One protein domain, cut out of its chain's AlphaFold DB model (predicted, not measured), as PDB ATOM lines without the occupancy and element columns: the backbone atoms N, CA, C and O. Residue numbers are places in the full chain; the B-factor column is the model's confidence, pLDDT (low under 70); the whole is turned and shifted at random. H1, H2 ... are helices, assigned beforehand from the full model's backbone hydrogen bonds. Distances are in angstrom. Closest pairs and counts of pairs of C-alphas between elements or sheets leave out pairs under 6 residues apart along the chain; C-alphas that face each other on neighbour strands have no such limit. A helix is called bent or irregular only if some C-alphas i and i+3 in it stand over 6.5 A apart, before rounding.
ATOM      1  N   GLN A  19      18.328  82.071  -0.489       94.38
ATOM      2  CA  GLN A  19      19.625  82.281   0.160       94.38
ATOM      3  C   GLN A  19      20.108  83.724  -0.036       94.38
ATOM      4  O   GLN A  19      20.430  84.120  -1.156       94.38
ATOM      5  N   ILE A  20      20.277  84.478   1.058       92.94
ATOM      6  CA  ILE A  20      20.753  85.878   1.028       92.94
ATOM      7  C   ILE A  20      22.079  86.007   0.267       92.94
ATOM      8  O   ILE A  20      22.248  86.909  -0.545       92.94
ATOM      9  N   HIS A  21      23.008  85.069   0.466       92.88
ATOM     10  CA  HIS A  21      24.304  85.083  -0.212       92.88
ATOM     11  C   HIS A  21      24.191  84.964  -1.743       92.88
ATOM     12  O   HIS A  21      24.969  85.582  -2.469       92.88
ATOM     13  N   ARG A  22      23.208  84.205  -2.248       92.88
ATOM     14  CA  ARG A  22      22.946  84.110  -3.691       92.88
ATOM     15  C   ARG A  22      22.472  85.452  -4.233       92.88
ATOM     16  O   ARG A  22      22.971  85.889  -5.264       92.88
ATOM     17  N   ILE A  23      21.545  86.100  -3.529       93.81
ATOM     18  CA  ILE A  23      21.045  87.421  -3.917       93.81
ATOM     19  C   ILE A  23      22.174  88.447  -3.879       93.81
ATOM     20  O   ILE A  23      22.361  89.152  -4.861       93.81
ATOM     21  N   TYR A  24      22.982  88.445  -2.815       92.94
ATOM     22  CA  TYR A  24      24.178  89.275  -2.685       92.94
ATOM     23  C   TYR A  24      25.093  89.146  -3.911       92.94
ATOM     24  O   TYR A  24      25.390  90.144  -4.552       92.94
ATOM     25  N   LYS A  25      25.448  87.921  -4.328       91.88
ATOM     26  CA  LYS A  25      26.268  87.702  -5.535       91.88
ATOM     27  C   LYS A  25      25.644  88.282  -6.808       91.88
ATOM     28  O   LYS A  25      26.370  88.805  -7.647       91.88
ATOM     29  N   ILE A  26      24.322  88.187  -6.963       92.12
ATOM     30  CA  ILE A  26      23.620  88.735  -8.132       92.12
ATOM     31  C   ILE A  26      23.677  90.263  -8.117       92.12
ATOM     32  O   ILE A  26      24.043  90.868  -9.123       92.12
ATOM     33  N   ILE A  27      23.360  90.884  -6.981       91.38
ATOM     34  CA  ILE A  27      23.327  92.346  -6.860       91.38
ATOM     35  C   ILE A  27      24.721  92.985  -6.799       91.38
ATOM     36  O   ILE A  27      24.843  94.172  -7.056       91.38
ATOM     37  N   SER A  28      25.770  92.218  -6.485       89.00
ATOM     38  CA  SER A  28      27.167  92.655  -6.624       89.00
ATOM     39  C   SER A  28      27.688  92.557  -8.065       89.00
ATOM     40  O   SER A  28      28.827  92.935  -8.336       89.00
ATOM     41  N   SER A  29      26.906  91.983  -8.984       87.38
ATOM     42  CA  SER A  29      27.293  91.807 -10.385       87.38
ATOM     43  C   SER A  29      26.784  92.959 -11.263       87.38
ATOM     44  O   SER A  29      25.807  93.613 -10.904       87.38
ATOM     45  N   PRO A  30      27.328  93.140 -12.482       87.44
ATOM     46  CA  PRO A  30      26.830  94.134 -13.443       87.44
ATOM     47  C   PRO A  30      25.372  93.919 -13.889       87.44
ATOM     48  O   PRO A  30      24.814  94.722 -14.629       87.44
ATOM     49  N   THR A  31      24.750  92.799 -13.504       87.06
ATOM     50  CA  THR A  31      23.349  92.491 -13.829       87.06
ATOM     51  C   THR A  31      22.363  92.918 -12.741       87.06
ATOM     52  O   THR A  31      21.170  92.641 -12.870       87.06
ATOM     53  N   ALA A  32      22.836  93.607 -11.698       89.44
ATOM     54  CA  ALA A  32      22.045  94.018 -10.542       89.44
ATOM     55  C   ALA A  32      20.788  94.814 -10.919       89.44
ATOM     56  O   ALA A  32      19.692  94.415 -10.530       89.44
ATOM     57  N   ALA A  33      20.923  95.869 -11.729       88.56
ATOM     58  CA  ALA A  33      19.793  96.697 -12.159       88.56
ATOM     59  C   ALA A  33      18.705  95.861 -12.855       88.56
ATOM     60  O   ALA A  33      17.544  95.863 -12.453       88.56
ATOM     61  N   ARG A  34      19.109  95.017 -13.816       91.12
ATOM     62  CA  ARG A  34      18.199  94.093 -14.511       91.12
ATOM     63  C   ARG A  34      17.526  93.096 -13.575       91.12
ATOM     64  O   ARG A  34      16.379  92.724 -13.802       91.12
ATOM     65  N   PHE A  35      18.248  92.605 -12.570       92.88
ATOM     66  CA  PHE A  35      17.689  91.679 -11.597       92.88
ATOM     67  C   PHE A  35      16.597  92.351 -10.765       92.88
ATOM     68  O   PHE A  35      15.516  91.781 -10.643       92.88
ATOM     69  N   VAL A  36      16.861  93.559 -10.256       91.44
ATOM     70  CA  VAL A  36      15.905  94.347  -9.463       91.44
ATOM     71  C   VAL A  36      14.667  94.693 -10.282       91.44
ATOM     72  O   VAL A  36      13.561  94.415  -9.831       91.44
ATOM     73  N   ASP A  37      14.844  95.188 -11.508       92.19
ATOM     74  CA  ASP A  37      13.735  95.536 -12.405       92.19
ATOM     75  C   ASP A  37      12.849  94.344 -12.768       92.19
ATOM     76  O   ASP A  37      11.672  94.505 -13.085       92.19
ATOM     77  N   ARG A  38      13.405  93.128 -12.730       93.75
ATOM     78  CA  ARG A  38      12.649  91.909 -13.021       93.75
ATOM     79  C   ARG A  38      11.785  91.454 -11.848       93.75
ATOM     80  O   ARG A  38      10.785  90.782 -12.084       93.75
ATOM     81  N   ILE A  39      12.203  91.725 -10.612       93.19
ATOM     82  CA  ILE A  39      11.552  91.172  -9.414       93.19
ATOM     83  C   ILE A  39      10.727  92.200  -8.641       93.19
ATOM     84  O   ILE A  39       9.766  91.803  -7.996       93.19
ATOM     85  N   LEU A  40      11.095  93.484  -8.693       92.88
ATOM     86  CA  LEU A  40      10.378  94.562  -8.018       92.88
ATOM     87  C   LEU A  40       9.619  95.410  -9.031       92.88
ATOM     88  O   LEU A  40      10.176  95.868 -10.030       92.88
ATOM     89  N   THR A  41       8.363  95.699  -8.716       93.12
ATOM     90  CA  THR A  41       7.570  96.703  -9.428       93.12
ATOM     91  C   THR A  41       8.114  98.112  -9.183       93.12
ATOM     92  O   THR A  41       8.812  98.375  -8.203       93.12
ATOM     93  N   LYS A  42       7.766  99.065 -10.057       90.44
ATOM     94  CA  LYS A  42       8.200 100.465  -9.908       90.44
ATOM     95  C   LYS A  42       7.737 101.088  -8.587       90.44
ATOM     96  O   LYS A  42       8.487 101.853  -7.986       90.44
ATOM     97  N   ASP A  43       6.546 100.721  -8.119       92.44
ATOM     98  CA  ASP A  43       5.997 101.210  -6.851       92.44
ATOM     99  C   ASP A  43       6.783 100.651  -5.658       92.44
ATOM    100  O   ASP A  43       7.181 101.400  -4.765       92.44
ATOM    101  N   GLU A  44       7.111  99.354  -5.677       89.75
ATOM    102  CA  GLU A  44       7.950  98.731  -4.648       89.75
ATOM    103  C   GLU A  44       9.360  99.322  -4.623       89.75
ATOM    104  O   GLU A  44       9.928  99.518  -3.546       89.75
ATOM    105  N   GLN A  45       9.926  99.645  -5.788       89.44
ATOM    106  CA  GLN A  45      11.214 100.330  -5.871       89.44
ATOM    107  C   GLN A  45      11.140 101.743  -5.275       89.44
ATOM    108  O   GLN A  45      12.023 102.128  -4.505       89.44
ATOM    109  N   ALA A  46      10.080 102.502  -5.574       86.69
ATOM    110  CA  ALA A  46       9.888 103.852  -5.050       86.69
ATOM    111  C   ALA A  46       9.725 103.858  -3.523       86.69
ATOM    112  O   ALA A  46      10.360 104.655  -2.831       86.69
ATOM    113  N   TRP A  47       8.929 102.933  -2.979       86.50
ATOM    114  CA  TRP A  47       8.706 102.816  -1.534       86.50
ATOM    115  C   TRP A  47       9.952 102.347  -0.779       86.50
ATOM    116  O   TRP A  47      10.207 102.797   0.338       86.50
ATOM    117  N   ASN A  48      10.761 101.478  -1.392       82.19
ATOM    118  CA  ASN A  48      11.948 100.897  -0.761       82.19
ATOM    119  C   ASN A  48      13.263 101.568  -1.172       82.19
ATOM    120  O   ASN A  48      14.340 101.068  -0.833       82.19
ATOM    121  N   GLY A  49      13.191 102.727  -1.833       74.88
ATOM    122  CA  GLY A  49      14.341 103.499  -2.301       74.88
ATOM    123  C   GLY A  49      15.500 103.584  -1.295       74.88
ATOM    124  O   GLY A  49      16.628 103.285  -1.681       74.88
ATOM    125  N   PRO A  50      15.278 103.886   0.003       77.12
ATOM    126  CA  PRO A  50      16.354 103.944   0.996       77.12
ATOM    127  C   PRO A  50      17.155 102.645   1.161       77.12
ATOM    128  O   PRO A  50      18.361 102.711   1.373       77.12
ATOM    129  N   ARG A  51      16.515 101.472   1.042       79.06
ATOM    130  CA  ARG A  51      17.160 100.151   1.182       79.06
ATOM    131  C   ARG A  51      17.827  99.679  -0.110       79.06
ATOM    132  O   ARG A  51      18.739  98.862  -0.058       79.06
ATOM    133  N   LEU A  52      17.392 100.205  -1.254       81.38
ATOM    134  CA  LEU A  52      17.929  99.884  -2.580       81.38
ATOM    135  C   LEU A  52      19.026 100.864  -3.042       81.38
ATOM    136  O   LEU A  52      19.687 100.612  -4.046       81.38
ATOM    137  N   ARG A  53      19.278 101.953  -2.298       77.00
ATOM    138  CA  ARG A  53      20.311 102.968  -2.607       77.00
ATOM    139  C   ARG A  53      21.710 102.390  -2.820       77.00
ATOM    140  O   ARG A  53      22.430 102.886  -3.682       77.00
ATOM    141  N   ALA A  54      22.067 101.334  -2.090       72.75
ATOM    142  CA  ALA A  54      23.363 100.664  -2.220       72.75
ATOM    143  C   ALA A  54      23.597 100.058  -3.619       72.75
ATOM    144  O   ALA A  54      24.742  99.854  -4.015       72.75
ATOM    145  N   LEU A  55      22.526  99.785  -4.373       72.19
ATOM    146  CA  LEU A  55      22.594  99.243  -5.733       72.19
ATOM    147  C   LEU A  55      22.860 100.344  -6.763       72.19
ATOM    148  O   LEU A  55      23.685 100.175  -7.653       72.19
ATOM    149  N   VAL A  56      22.224 101.502  -6.582       65.38
ATOM    150  CA  VAL A  56      22.330 102.657  -7.488       65.38
ATOM    151  C   VAL A  56      23.745 103.247  -7.499       65.38
ATOM    152  O   VAL A  56      24.221 103.721  -8.525       65.38
ATOM    153  N   GLN A  57      24.454 103.201  -6.367       60.72
ATOM    154  CA  GLN A  57      25.816 103.739  -6.268       60.72
ATOM    155  C   GLN A  57      26.858 102.911  -7.045       60.72
ATOM    156  O   GLN A  57      27.887 103.458  -7.445       60.72
ATOM    157  N   GLN A  58      26.598 101.622  -7.301       60.44
ATOM    158  CA  GLN A  58      27.517 100.773  -8.067       60.44
ATOM    159  C   GLN A  58      27.478 101.050  -9.568       60.44
ATOM    160  O   GLN A  58      28.538 101.026 -10.195       60.44
ATOM    161  N   ASP A  59      26.307 101.357 -10.130       55.78
ATOM    162  CA  ASP A  59      26.184 101.691 -11.557       55.78
ATOM    163  C   ASP A  59      27.046 102.918 -11.904       55.78
ATOM    164  O   ASP A  59      27.749 102.930 -12.913       55.78
ATOM    165  N   ARG A  85      28.744  90.397   4.949       80.62
ATOM    166  CA  ARG A  85      28.008  91.333   5.812       80.62
ATOM    167  C   ARG A  85      28.898  92.400   6.458       80.62
ATOM    168  O   ARG A  85      28.440  93.516   6.667       80.62
ATOM    169  N   ARG A  86      30.144  92.065   6.804       84.12
ATOM    170  CA  ARG A  86      31.097  93.017   7.401       84.12
ATOM    171  C   ARG A  86      31.719  93.936   6.355       84.12
ATOM    172  O   ARG A  86      31.946  95.102   6.644       84.12
ATOM    173  N   ARG A  87      32.000  93.404   5.164       83.94
ATOM    174  CA  ARG A  87      32.662  94.131   4.076       83.94
ATOM    175  C   ARG A  87      31.749  95.174   3.442       83.94
ATOM    176  O   ARG A  87      32.207  96.273   3.159       83.94
ATOM    177  N   ASN A  88      30.482  94.828   3.217       87.00
ATOM    178  CA  ASN A  88      29.507  95.746   2.641       87.00
ATOM    179  C   ASN A  88      28.130  95.563   3.313       87.00
ATOM    180  O   ASN A  88      27.284  94.808   2.818       87.00
ATOM    181  N   PRO A  89      27.909  96.205   4.477       88.44
ATOM    182  CA  PRO A  89      26.707  95.992   5.277       88.44
ATOM    183  C   PRO A  89      25.441  96.499   4.586       88.44
ATOM    184  O   PRO A  89      24.393  95.869   4.724       88.44
ATOM    185  N   GLU A  90      25.526  97.585   3.815       89.19
ATOM    186  CA  GLU A  90      24.376  98.142   3.097       89.19
ATOM    187  C   GLU A  90      23.924  97.223   1.961       89.19
ATOM    188  O   GLU A  90      22.740  96.914   1.837       89.19
ATOM    189  N   MET A  91      24.870  96.693   1.184       88.31
ATOM    190  CA  MET A  91      24.562  95.734   0.122       88.31
ATOM    191  C   MET A  91      24.042  94.408   0.685       88.31
ATOM    192  O   MET A  91      23.129  93.802   0.126       88.31
ATOM    193  N   TRP A  92      24.571  93.962   1.827       91.06
ATOM    194  CA  TRP A  92      24.027  92.797   2.521       91.06
ATOM    195  C   TRP A  92      22.600  93.040   3.026       91.06
ATOM    196  O   TRP A  92      21.761  92.146   2.932       91.06
ATOM    197  N   ALA A  93      22.304  94.239   3.536       90.69
ATOM    198  CA  ALA A  93      20.953  94.618   3.942       90.69
ATOM    199  C   ALA A  93      19.989  94.641   2.746       90.69
ATOM    200  O   ALA A  93      18.882  94.117   2.853       90.69
ATOM    201  N   ALA A  94      20.427  95.149   1.590       91.62
ATOM    202  CA  ALA A  94      19.657  95.088   0.350       91.62
ATOM    203  C   ALA A  94      19.398  93.634  -0.093       91.62
ATOM    204  O   ALA A  94      18.269  93.278  -0.422       91.62
ATOM    205  N   ALA A  95      20.412  92.762  -0.037       92.69
ATOM    206  CA  ALA A  95      20.250  91.339  -0.349       92.69
ATOM    207  C   ALA A  95      19.289  90.625   0.609       92.69
ATOM    208  O   ALA A  95      18.515  89.772   0.176       92.69
ATOM    209  N   ALA A  96      19.353  90.944   1.905       92.44
ATOM    210  CA  ALA A  96      18.458  90.386   2.911       92.44
ATOM    211  C   ALA A  96      17.007  90.797   2.633       92.44
ATOM    212  O   ALA A  96      16.141  89.928   2.564       92.44
ATOM    213  N   PHE A  97      16.785  92.081   2.347       92.50
ATOM    214  CA  PHE A  97      15.477  92.611   1.973       92.50
ATOM    215  C   PHE A  97      14.893  91.901   0.744       92.50
ATOM    216  O   PHE A  97      13.765  91.417   0.785       92.50
ATOM    217  N   LEU A  98      15.682  91.757  -0.326       92.06
ATOM    218  CA  LEU A  98      15.265  91.053  -1.546       92.06
ATOM    219  C   LEU A  98      15.006  89.552  -1.326       92.06
ATOM    220  O   LEU A  98      14.276  88.936  -2.094       92.06
ATOM    221  N   ALA A  99      15.591  88.960  -0.283       92.75
ATOM    222  CA  ALA A  99      15.310  87.592   0.150       92.75
ATOM    223  C   ALA A  99      14.129  87.501   1.142       92.75
ATOM    224  O   ALA A  99      13.896  86.430   1.706       92.75
ATOM    225  N   GLY A 100      13.412  88.605   1.386       89.12
ATOM    226  CA  GLY A 100      12.259  88.670   2.282       89.12
ATOM    227  C   GLY A 100      12.612  88.754   3.772       89.12
ATOM    228  O   GLY A 100      11.860  88.233   4.598       89.12
ATOM    229  N   ARG A 101      13.762  89.343   4.129       85.88
ATOM    230  CA  ARG A 101      14.247  89.494   5.514       85.88
ATOM    231  C   ARG A 101      14.431  90.943   5.943       85.88
ATOM    232  O   ARG A 101      14.787  91.786   5.094       85.88
TER     233      ARG A 101
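AT A GLANCE: This is residues 19 to 59 and 85 to 101 of the 101 residues of an uncharacterized protein of Escovopsis weberi (UniProt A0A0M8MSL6). This is a small cluster of short, crossed helices: H5 crosses both H1 and H4, H2 turns off the far end of H1, and H3 lies out at one end of the longest span. The printed part has 58 residues with five named helices, H1 to H5 in that order, and no named strand; the class is all helix. It is compact, with a radius of gyration of the C-alphas of 10.3 A, and spans 30 by 22 by 21 A.

HOW THE PARTS SIT: H1, residues 20 to 27, touches H5, residues 89 to 98, about perpendicular at 79 degrees; their closest C-alphas, those of Tyr 24 and Ala 95, are 5.0 A apart. H2, residues 32 to 39, and H1 touch only at the corner, closest at the C-alphas of Ile 26 and Ala 32, 6.0 A apart. H3, residues 42 to 47, touches no helix. H4, residues 49 to 59, touches H5 at a steep tilt of 65 degrees, opposite ways, with closest C-alphas Ala 54 and Met 91 at 5.6 A. H2 and H4 only just touch, with 3 pairs of C-alphas within 8 A, the closest being Ala 32 and Leu 55 at 7.1 A. H2 and H5 are apart. In H1, H2, H3 and H5 every O i to N i+4 pair is within hydrogen-bond range; in H4 2 of 7 are, beside 4 of 8 O i to N i+3 pairs.

IN THESE COORDINATES: H1, residues 20 to 27, begins at C-alpha 20 (20.753, 85.878, 1.028) and measures 10.5 A from first to last C-alpha. H2, residues 32 to 39, measures 10.9 A, and H3, residues 42 to 47, 8.7 A. H4, residues 49 to 59, measures 15.1 A and is irregular, with C-alphas 51 and 54 7.1 A apart. H5, residues 89 to 98, measures 14.2 A and ends at C-alpha 98 (15.265, 91.053, -1.546).

THE WHOLE: The two C-alphas farthest apart, those of Asp 43 and Arg 86, are 30.0 A apart. Residues 60 to 84 are not printed, and C-alphas 59 and 85 are 20.3 A apart across the cut. The links H1 to H2, H2 to H3 and H3 to H4 are tight. The mean pLDDT of the printed part is 86.4, and residues 56 to 59 are under 70.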